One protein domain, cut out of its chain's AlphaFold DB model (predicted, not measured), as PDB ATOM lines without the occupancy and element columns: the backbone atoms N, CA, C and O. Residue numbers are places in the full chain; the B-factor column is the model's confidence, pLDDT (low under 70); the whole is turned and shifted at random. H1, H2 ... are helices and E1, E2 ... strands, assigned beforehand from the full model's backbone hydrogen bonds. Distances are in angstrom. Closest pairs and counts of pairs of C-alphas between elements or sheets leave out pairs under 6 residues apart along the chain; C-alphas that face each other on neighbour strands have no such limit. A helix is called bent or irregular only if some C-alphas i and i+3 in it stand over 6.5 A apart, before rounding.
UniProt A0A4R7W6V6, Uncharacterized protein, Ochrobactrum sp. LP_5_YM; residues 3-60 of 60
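AT A GLANCE: This is residues 3 to 60 of the 60 residues of an uncharacterized protein of Ochrobactrum sp. LP_5_YM (UniProt A0A4R7W6V6). The printed part is an open, loose loop round an empty middle: a short helix H1, a long bent helix H2 along one side, a long link without a named element that swings back, and a small two-stranded hairpin, E1 and E2, that comes round towards the side where H1 lies. Residues 19 to 46, most of H2 and much of the link after it, stand free. You have 58 residues here, with two named helices and then two named strands, in the order H1, H2, E1, E2; the two strands make one antiparallel sheet, E1 - E2, and the class is mixed, helices and strands. The whole is loose, with a radius of gyration of the C-alphas of 14.8 A, and it spans 38 by 27 by 19 A.

IN THESE COORDINATES: Find C-alpha 3 at (17.499, 20.278, -26.293); there H1 begins and covers residues 3 to 7, 6.0 A from first to last C-alpha. Go on to C-alpha 15 at (23.565, 19.925, -29.501), where H2, residues 15 to 36, begins. By its hydrogen bonds H2 was assigned as one helix, but it is bent: C-alphas 24 and 27 are 7.4 A apart. Its arms are H2a, residues 15 to 24, 14.3 A long, and H2b, residues 27 to 36, 14.4 A long. Further on, E1 holds residues 50 to 53 and is 9.8 A long. E2 holds residues 56 to 59, is 10.1 A long and ends at C-alpha 59 at (0.570, 24.645, -24.503).

HOW THE PARTS SIT: Start at H1, which is close to but not clearly touching H2a; their closest C-alphas, those of Gln 3 and His 15, are 6.9 A apart. At the bend, H2a and H2b stand at a steep tilt of 61 degrees. H1 is apart from H2b, E1 and E2, and H2a is apart from both strands. In H1, H2a and H2b, every O i to N i+4 pair is within hydrogen-bond range. At the far end of the printed part, E1 and E2 form a hairpin, antiparallel with 145 degrees between their directions. Look at C-alphas 52 and 57, which face each other at 4.4 A. N 51 and O 58 are within hydrogen-bond range at 2.8 A, and so are N 56 and O 53 at 3.0 A.

THE WHOLE: The two C-alphas farthest apart, those of Phe 12 and Asp 42, are 38.3 A from each other. The printed part has no cut. The link from H2 to E1, residues 37 to 49, is long, the one from H1 to H2 is short, and the one from E1 to E2 is tight. The mean pLDDT of the printed part is 86.5, and residue 60, the chain's last, is the one printed residue under 70.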
ATOM      1  N   GLN A   3      17.286  21.658 -26.742       91.69
ATOM      2  CA  GLN A   3      17.499  20.278 -26.293       91.69
ATOM      3  C   GLN A   3      16.678  19.941 -25.046       91.69
ATOM      4  O   GLN A   3      16.017  18.914 -25.039       91.69
ATOM      5  N   ASP A   4      16.654  20.816 -24.038       90.38
ATOM      6  CA  ASP A   4      15.912  20.577 -22.791       90.38
ATOM      7  C   ASP A   4      14.398  20.549 -23.031       90.38
ATOM      8  O   ASP A   4      13.687  19.719 -22.470       90.38
ATOM      9  N   MET A   5      13.896  21.420 -23.917       90.50
ATOM     10  CA  MET A   5      12.475  21.448 -24.293       90.50
ATOM     11  C   MET A   5      12.054  20.169 -25.024       90.50
ATOM     12  O   MET A   5      10.938  19.688 -24.838       90.50
ATOM     13  N   LEU A   6      12.939  19.619 -25.857       90.75
ATOM     14  CA  LEU A   6      12.724  18.340 -26.531       90.75
ATOM     15  C   LEU A   6      12.875  17.164 -25.557       90.75
ATOM     16  O   LEU A   6      12.062  16.241 -25.595       90.75
ATOM     17  N   ALA A   7      13.835  17.230 -24.633       92.31
ATOM     18  CA  ALA A   7      14.065  16.213 -23.613       92.31
ATOM     19  C   ALA A   7      12.880  16.094 -22.642       92.31
ATOM     20  O   ALA A   7      12.455  14.979 -22.351       92.31
ATOM     21  N   TYR A   8      12.270  17.214 -22.232       90.00
ATOM     22  CA  TYR A   8      11.016  17.223 -21.462       90.00
ATOM     23  C   TYR A   8       9.882  16.462 -22.174       90.00
ATOM     24  O   TYR A   8       8.992  15.913 -21.536       90.00
ATOM     25  N   ARG A   9       9.940  16.385 -23.508       86.62
ATOM     26  CA  ARG A   9       8.975  15.678 -24.365       86.62
ATOM     27  C   ARG A   9       9.452  14.274 -24.775       86.62
ATOM     28  O   ARG A   9       8.907  13.693 -25.711       86.62
ATOM     29  N   GLY A  10      10.489  13.738 -24.123       92.00
ATOM     30  CA  GLY A  10      11.052  12.407 -24.391       92.00
ATOM     31  C   GLY A  10      11.886  12.304 -25.674       92.00
ATOM     32  O   GLY A  10      12.167  11.200 -26.141       92.00
ATOM     33  N   ILE A  11      12.269  13.435 -26.272       92.75
ATOM     34  CA  ILE A  11      13.076  13.494 -27.493       92.75
ATOM     35  C   ILE A  11      14.498  13.919 -27.119       92.75
ATOM     36  O   ILE A  11      14.778  15.097 -26.903       92.75
ATOM     37  N   PHE A  12      15.412  12.954 -27.074       94.88
ATOM     38  CA  PHE A  12      16.820  13.207 -26.774       94.88
ATOM     39  C   PHE A  12      17.589  13.494 -28.060       94.88
ATOM     40  O   PHE A  12      17.714  12.639 -28.935       94.88
ATOM     41  N   VAL A  13      18.110  14.711 -28.172       94.31
ATOM     42  CA  VAL A  13      18.927  15.151 -29.306       94.31
ATOM     43  C   VAL A  13      20.227  15.750 -28.806       94.31
ATOM     44  O   VAL A  13      20.281  16.355 -27.737       94.31
ATOM     45  N   THR A  14      21.285  15.605 -29.597       95.44
ATOM     46  CA  THR A  14      22.558  16.256 -29.286       95.44
ATOM     47  C   THR A  14      22.519  17.730 -29.680       95.44
ATOM     48  O   THR A  14      21.750  18.141 -30.556       95.44
ATOM     49  N   HIS A  15      23.407  18.532 -29.091       91.69
ATOM     50  CA  HIS A  15      23.565  19.925 -29.501       91.69
ATOM     51  C   HIS A  15      23.925  20.074 -30.978       91.69
ATOM     52  O   HIS A  15      23.409  20.960 -31.660       91.69
ATOM     53  N   LYS A  16      24.756  19.165 -31.493       96.38
ATOM     54  CA  LYS A  16      25.128  19.130 -32.906       96.38
ATOM     55  C   LYS A  16      23.905  18.941 -33.808       96.38
ATOM     56  O   LYS A  16      23.762  19.668 -34.780       96.38
ATOM     57  N   THR A  17      22.988  18.049 -33.439       95.12
ATOM     58  CA  THR A  17      21.747  17.813 -34.196       95.12
ATOM     59  C   THR A  17      20.886  19.075 -34.287       95.12
ATOM     60  O   THR A  17      20.409  19.426 -35.363       95.12
ATOM     61  N   VAL A  18      20.719  19.797 -33.173       93.25
ATOM     62  CA  VAL A  18      19.972  21.068 -33.171       93.25
ATOM     63  C   VAL A  18      20.673  22.125 -34.025       93.25
ATOM     64  O   VAL A  18      20.009  22.860 -34.756       93.25
ATOM     65  N   TYR A  19      22.004  22.182 -33.970       93.94
ATOM     66  CA  TYR A  19      22.793  23.100 -34.786       93.94
ATOM     67  C   TYR A  19      22.634  22.821 -36.290       93.94
ATOM     68  O   TYR A  19      22.328  23.737 -37.049       93.94
ATOM     69  N   GLU A  20      22.746  21.561 -36.716       96.00
ATOM     70  CA  GLU A  20      22.568  21.155 -38.118       96.00
ATOM     71  C   GLU A  20      21.160  21.488 -38.640       96.00
ATOM     72  O   GLU A  20      20.989  21.911 -39.784       96.00
ATOM     73  N   TRP A  21      20.129  21.356 -37.800       94.94
ATOM     74  CA  TRP A  21      18.774  21.782 -38.160       94.94
ATOM     75  C   TRP A  21      18.663  23.297 -38.310       94.94
ATOM     76  O   TRP A  21      18.048  23.775 -39.267       94.94
ATOM     77  N   ALA A  22      19.262  24.060 -37.394       93.62
ATOM     78  CA  ALA A  22      19.288  25.515 -37.482       93.62
ATOM     79  C   ALA A  22      20.025  25.987 -38.745       93.62
ATOM     80  O   ALA A  22      19.561  26.907 -39.417       93.62
ATOM     81  N   GLU A  23      21.116  25.324 -39.128       95.44
ATOM     82  CA  GLU A  23      21.845  25.626 -40.360       95.44
ATOM     83  C   GLU A  23      21.011  25.310 -41.611       95.44
ATOM     84  O   GLU A  23      20.889  26.145 -42.514       95.44
ATOM     85  N   LYS A  24      20.387  24.125 -41.640       95.44
ATOM     86  CA  LYS A  24      19.608  23.641 -42.783       95.44
ATOM     87  C   LYS A  24      18.325  24.437 -43.005       95.44
ATOM     88  O   LYS A  24      17.995  24.768 -44.142       95.44
ATOM     89  N   PHE A  25      17.586  24.729 -41.937       93.44
ATOM     90  CA  PHE A  25      16.237  25.289 -42.039       93.44
ATOM     91  C   PHE A  25      16.125  26.731 -41.546       93.44
ATOM     92  O   PHE A  25      15.225  27.455 -41.974       93.44
ATOM     93  N   GLY A  26      17.030  27.179 -40.675       93.31
ATOM     94  CA  GLY A  26      16.911  28.467 -39.989       93.31
ATOM     95  C   GLY A  26      16.825  29.652 -40.945       93.31
ATOM     96  O   GLY A  26      16.037  30.564 -40.716       93.31
ATOM     97  N   ARG A  27      17.549  29.621 -42.075       93.62
ATOM     98  CA  ARG A  27      17.471  30.684 -43.093       93.62
ATOM     99  C   ARG A  27      16.090  30.794 -43.742       93.62
ATOM    100  O   ARG A  27      15.610  31.912 -43.931       93.62
ATOM    101  N   ALA A  28      15.462  29.667 -44.072       95.06
ATOM    102  CA  ALA A  28      14.130  29.655 -44.673       95.06
ATOM    103  C   ALA A  28      13.088  30.174 -43.675       95.06
ATOM    104  O   ALA A  28      12.388  31.139 -43.980       95.06
ATOM    105  N   TYR A  29      13.090  29.639 -42.451       91.06
ATOM    106  CA  TYR A  29      12.200  30.100 -41.385       91.06
ATOM    107  C   TYR A  29      12.383  31.586 -41.083       91.06
ATOM    108  O   TYR A  29      11.410  32.331 -41.046       91.06
ATOM    109  N   ALA A  30      13.622  32.061 -40.940       91.50
ATOM    110  CA  ALA A  30      13.882  33.466 -40.645       91.50
ATOM    111  C   ALA A  30      13.438  34.400 -41.781       91.50
ATOM    112  O   ALA A  30      13.071  35.548 -41.532       91.50
ATOM    113  N   ARG A  31      13.490  33.947 -43.039       93.31
ATOM    114  CA  ARG A  31      12.959  34.706 -44.179       93.31
ATOM    115  C   ARG A  31      11.437  34.786 -44.123       93.31
ATOM    116  O   ARG A  31      10.894  35.873 -44.290       93.31
ATOM    117  N   ASP A  32      10.767  33.666 -43.882       93.25
ATOM    118  CA  ASP A  32       9.305  33.627 -43.840       93.25
ATOM    119  C   ASP A  32       8.754  34.407 -42.643       93.25
ATOM    120  O   ASP A  32       7.851  35.220 -42.821       93.25
ATOM    121  N   ILE A  33       9.371  34.275 -41.462       89.81
ATOM    122  CA  ILE A  33       9.033  35.077 -40.280       89.81
ATOM    123  C   ILE A  33       9.163  36.562 -40.610       89.81
ATOM    124  O   ILE A  33       8.207  37.305 -40.424       89.81
ATOM    125  N   ARG A  34      10.296  37.006 -41.170       88.75
ATOM    126  CA  ARG A  34      10.492  38.418 -41.541       88.75
ATOM    127  C   ARG A  34       9.472  38.928 -42.554       88.75
ATOM    128  O   ARG A  34       9.073  40.080 -42.456       88.75
ATOM    129  N   ARG A  35       9.037  38.090 -43.500       88.88
ATOM    130  CA  ARG A  35       7.985  38.454 -44.463       88.88
ATOM    131  C   ARG A  35       6.628  38.641 -43.782       88.88
ATOM    132  O   ARG A  35       5.868  39.511 -44.187       88.88
ATOM    133  N   CYS A  36       6.332  37.824 -42.776       84.19
ATOM    134  CA  CYS A  36       5.065  37.854 -42.047       84.19
ATOM    135  C   CYS A  36       5.071  38.809 -40.844       84.19
ATOM    136  O   CYS A  36       4.012  39.067 -40.283       84.19
ATOM    137  N   THR A  37       6.236  39.316 -40.429       80.81
ATOM    138  CA  THR A  37       6.344  40.178 -39.249       80.81
ATOM    139  C   THR A  37       5.869  41.587 -39.622       80.81
ATOM    140  O   THR A  37       6.491  42.223 -40.479       80.81
ATOM    141  N   PRO A  38       4.783  42.098 -39.011       78.94
ATOM    142  CA  PRO A  38       4.376  43.489 -39.185       78.94
ATOM    143  C   PRO A  38       5.479  44.425 -38.672       78.94
ATOM    144  O   PRO A  38       6.353  44.010 -37.911       78.94
ATOM    145  N   ARG A  39       5.464  45.700 -39.083       78.81
ATOM    146  CA  ARG A  39       6.432  46.677 -38.557       78.81
ATOM    147  C   ARG A  39       6.397  46.638 -37.029       78.81
ATOM    148  O   ARG A  39       5.329  46.801 -36.444       78.81
ATOM    149  N   LEU A  40       7.563  46.406 -36.427       71.94
ATOM    150  CA  LEU A  40       7.752  46.443 -34.980       71.94
ATOM    151  C   LEU A  40       7.261  47.806 -34.475       71.94
ATOM    152  O   LEU A  40       7.835  48.835 -34.824       71.94
ATOM    153  N   GLY A  41       6.154  47.798 -33.739       73.62
ATOM    154  CA  GLY A  41       5.651  48.947 -32.993       73.62
ATOM    155  C   GLY A  41       5.938  48.779 -31.502       73.62
ATOM    156  O   GLY A  41       6.413  47.730 -31.072       73.62
ATOM    157  N   ASP A  42       5.587  49.779 -30.698       80.25
ATOM    158  CA  ASP A  42       5.865  49.796 -29.250       80.25
ATOM    159  C   ASP A  42       5.031  48.799 -28.420       80.25
ATOM    160  O   ASP A  42       5.181  48.719 -27.201       80.25
ATOM    161  N   LYS A  43       4.139  48.025 -29.052       72.12
ATOM    162  CA  LYS A  43       3.238  47.088 -28.372       72.12
ATOM    163  C   LYS A  43       3.561  45.642 -28.736       72.12
ATOM    164  O   LYS A  43       3.497  45.260 -29.902       72.12
ATOM    165  N   TRP A  44       3.832  44.832 -27.715       74.75
ATOM    166  CA  TRP A  44       4.001  43.386 -27.836       74.75
ATOM    167  C   TRP A  44       2.691  42.669 -27.511       74.75
ATOM    168  O   TRP A  44       2.047  42.964 -26.505       74.75
ATOM    169  N   HIS A  45       2.311  41.724 -28.368       70.81
ATOM    170  CA  HIS A  45       1.219  40.787 -28.135       70.81
ATOM    171  C   HIS A  45       1.842  39.418 -27.849       70.81
ATOM    172  O   HIS A  45       2.597  38.906 -28.674       70.81
ATOM    173  N   LEU A  46       1.592  38.875 -26.658       75.06
ATOM    174  CA  LEU A  46       1.995  37.524 -26.280       75.06
ATOM    175  C   LEU A  46       0.747  36.648 -26.337       75.06
ATOM    176  O   LEU A  46      -0.132  36.797 -25.491       75.06
ATOM    177  N   ASP A  47       0.686  35.766 -27.328       78.31
ATOM    178  CA  ASP A  47      -0.405  34.809 -27.478       78.31
ATOM    179  C   ASP A  47       0.072  33.406 -27.084       78.31
ATOM    180  O   ASP A  47       1.150  32.959 -27.486       78.31
ATOM    181  N   GLU A  48      -0.748  32.704 -26.306       79.38
ATOM    182  CA  GLU A  48      -0.525  31.309 -25.928       79.38
ATOM    183  C   GLU A  48      -0.773  30.406 -27.146       79.38
ATOM    184  O   GLU A  48      -1.850  30.416 -27.750       79.38
ATOM    185  N   CYS A  49       0.238  29.631 -27.549       77.88
ATOM    186  CA  CYS A  49       0.148  28.766 -28.723       77.88
ATOM    187  C   CYS A  49      -0.075  27.307 -28.316       77.88
ATOM    188  O   CYS A  49       0.758  26.704 -27.642       77.88
ATOM    189  N   VAL A  50      -1.161  26.705 -28.809       81.00
ATOM    190  CA  VAL A  50      -1.413  25.265 -28.656       81.00
ATOM    191  C   VAL A  50      -0.889  24.526 -29.883       81.00
ATOM    192  O   VAL A  50      -1.452  24.629 -30.973       81.00
ATOM    193  N   ILE A  51       0.173  23.742 -29.713       82.56
ATOM    194  CA  ILE A  51       0.751  22.913 -30.775       82.56
ATOM    195  C   ILE A  51       0.405  21.441 -30.561       82.56
ATOM    196  O   ILE A  51       0.525  20.918 -29.457       82.56
ATOM    197  N   SER A  52      -0.023  20.753 -31.622       80.56
ATOM    198  CA  SER A  52      -0.284  19.309 -31.571       80.56
ATOM    199  C   SER A  52       0.954  18.540 -32.024       80.56
ATOM    200  O   SER A  52       1.376  18.677 -33.172       80.56
ATOM    201  N   ILE A  53       1.536  17.726 -31.146       79.81
ATOM    202  CA  ILE A  53       2.680  16.865 -31.461       79.81
ATOM    203  C   ILE A  53       2.268  15.419 -31.210       79.81
ATOM    204  O   ILE A  53       1.816  15.084 -30.125       79.81
ATOM    205  N   LYS A  54       2.408  14.550 -32.223       82.19
ATOM    206  CA  LYS A  54       2.018  13.126 -32.144       82.19
ATOM    207  C   LYS A  54       0.573  12.888 -31.655       82.19
ATOM    208  O   LYS A  54       0.280  11.849 -31.081       82.19
ATOM    209  N   GLY A  55      -0.330  13.835 -31.912       83.88
ATOM    210  CA  GLY A  55      -1.736  13.760 -31.497       83.88
ATOM    211  C   GLY A  55      -2.033  14.347 -30.112       83.88
ATOM    212  O   GLY A  55      -3.203  14.529 -29.791       83.88
ATOM    213  N   GLU A  56      -1.017  14.720 -29.333       83.12
ATOM    214  CA  GLU A  56      -1.192  15.396 -28.045       83.12
ATOM    215  C   GLU A  56      -1.066  16.914 -28.192       83.12
ATOM    216  O   GLU A  56      -0.187  17.422 -28.895       83.12
ATOM    217  N   LYS A  57      -1.966  17.655 -27.536       86.19
ATOM    218  CA  LYS A  57      -1.941  19.121 -27.505       86.19
ATOM    219  C   LYS A  57      -1.005  19.595 -26.400       86.19
ATOM    220  O   LYS A  57      -1.181  19.232 -25.241       86.19
ATOM    221  N   HIS A  58      -0.065  20.458 -26.755       78.44
ATOM    222  CA  HIS A  58       0.843  21.106 -25.823       78.44
ATOM    223  C   HIS A  58       0.653  22.611 -25.881       78.44
ATOM    224  O   HIS A  58       0.632  23.198 -26.963       78.44
ATOM    225  N   ILE A  59       0.560  23.205 -24.704       78.81
ATOM    226  CA  ILE A  59       0.570  24.645 -24.503       78.81
ATOM    227  C   ILE A  59       2.038  25.089 -24.405       78.81
ATOM    228  O   ILE A  59       2.846  24.390 -23.782       78.81
ATOM    229  N   LEU A  60       2.389  26.178 -25.092       66.50
ATOM    230  CA  LEU A  60       3.711  26.810 -25.068       66.50
ATOM    231  C   LEU A  60       3.708  28.090 -24.240       66.50
ATOM    232  O   LEU A  60       2.743  28.867 -24.398       66.50
TER     233      LEU A  60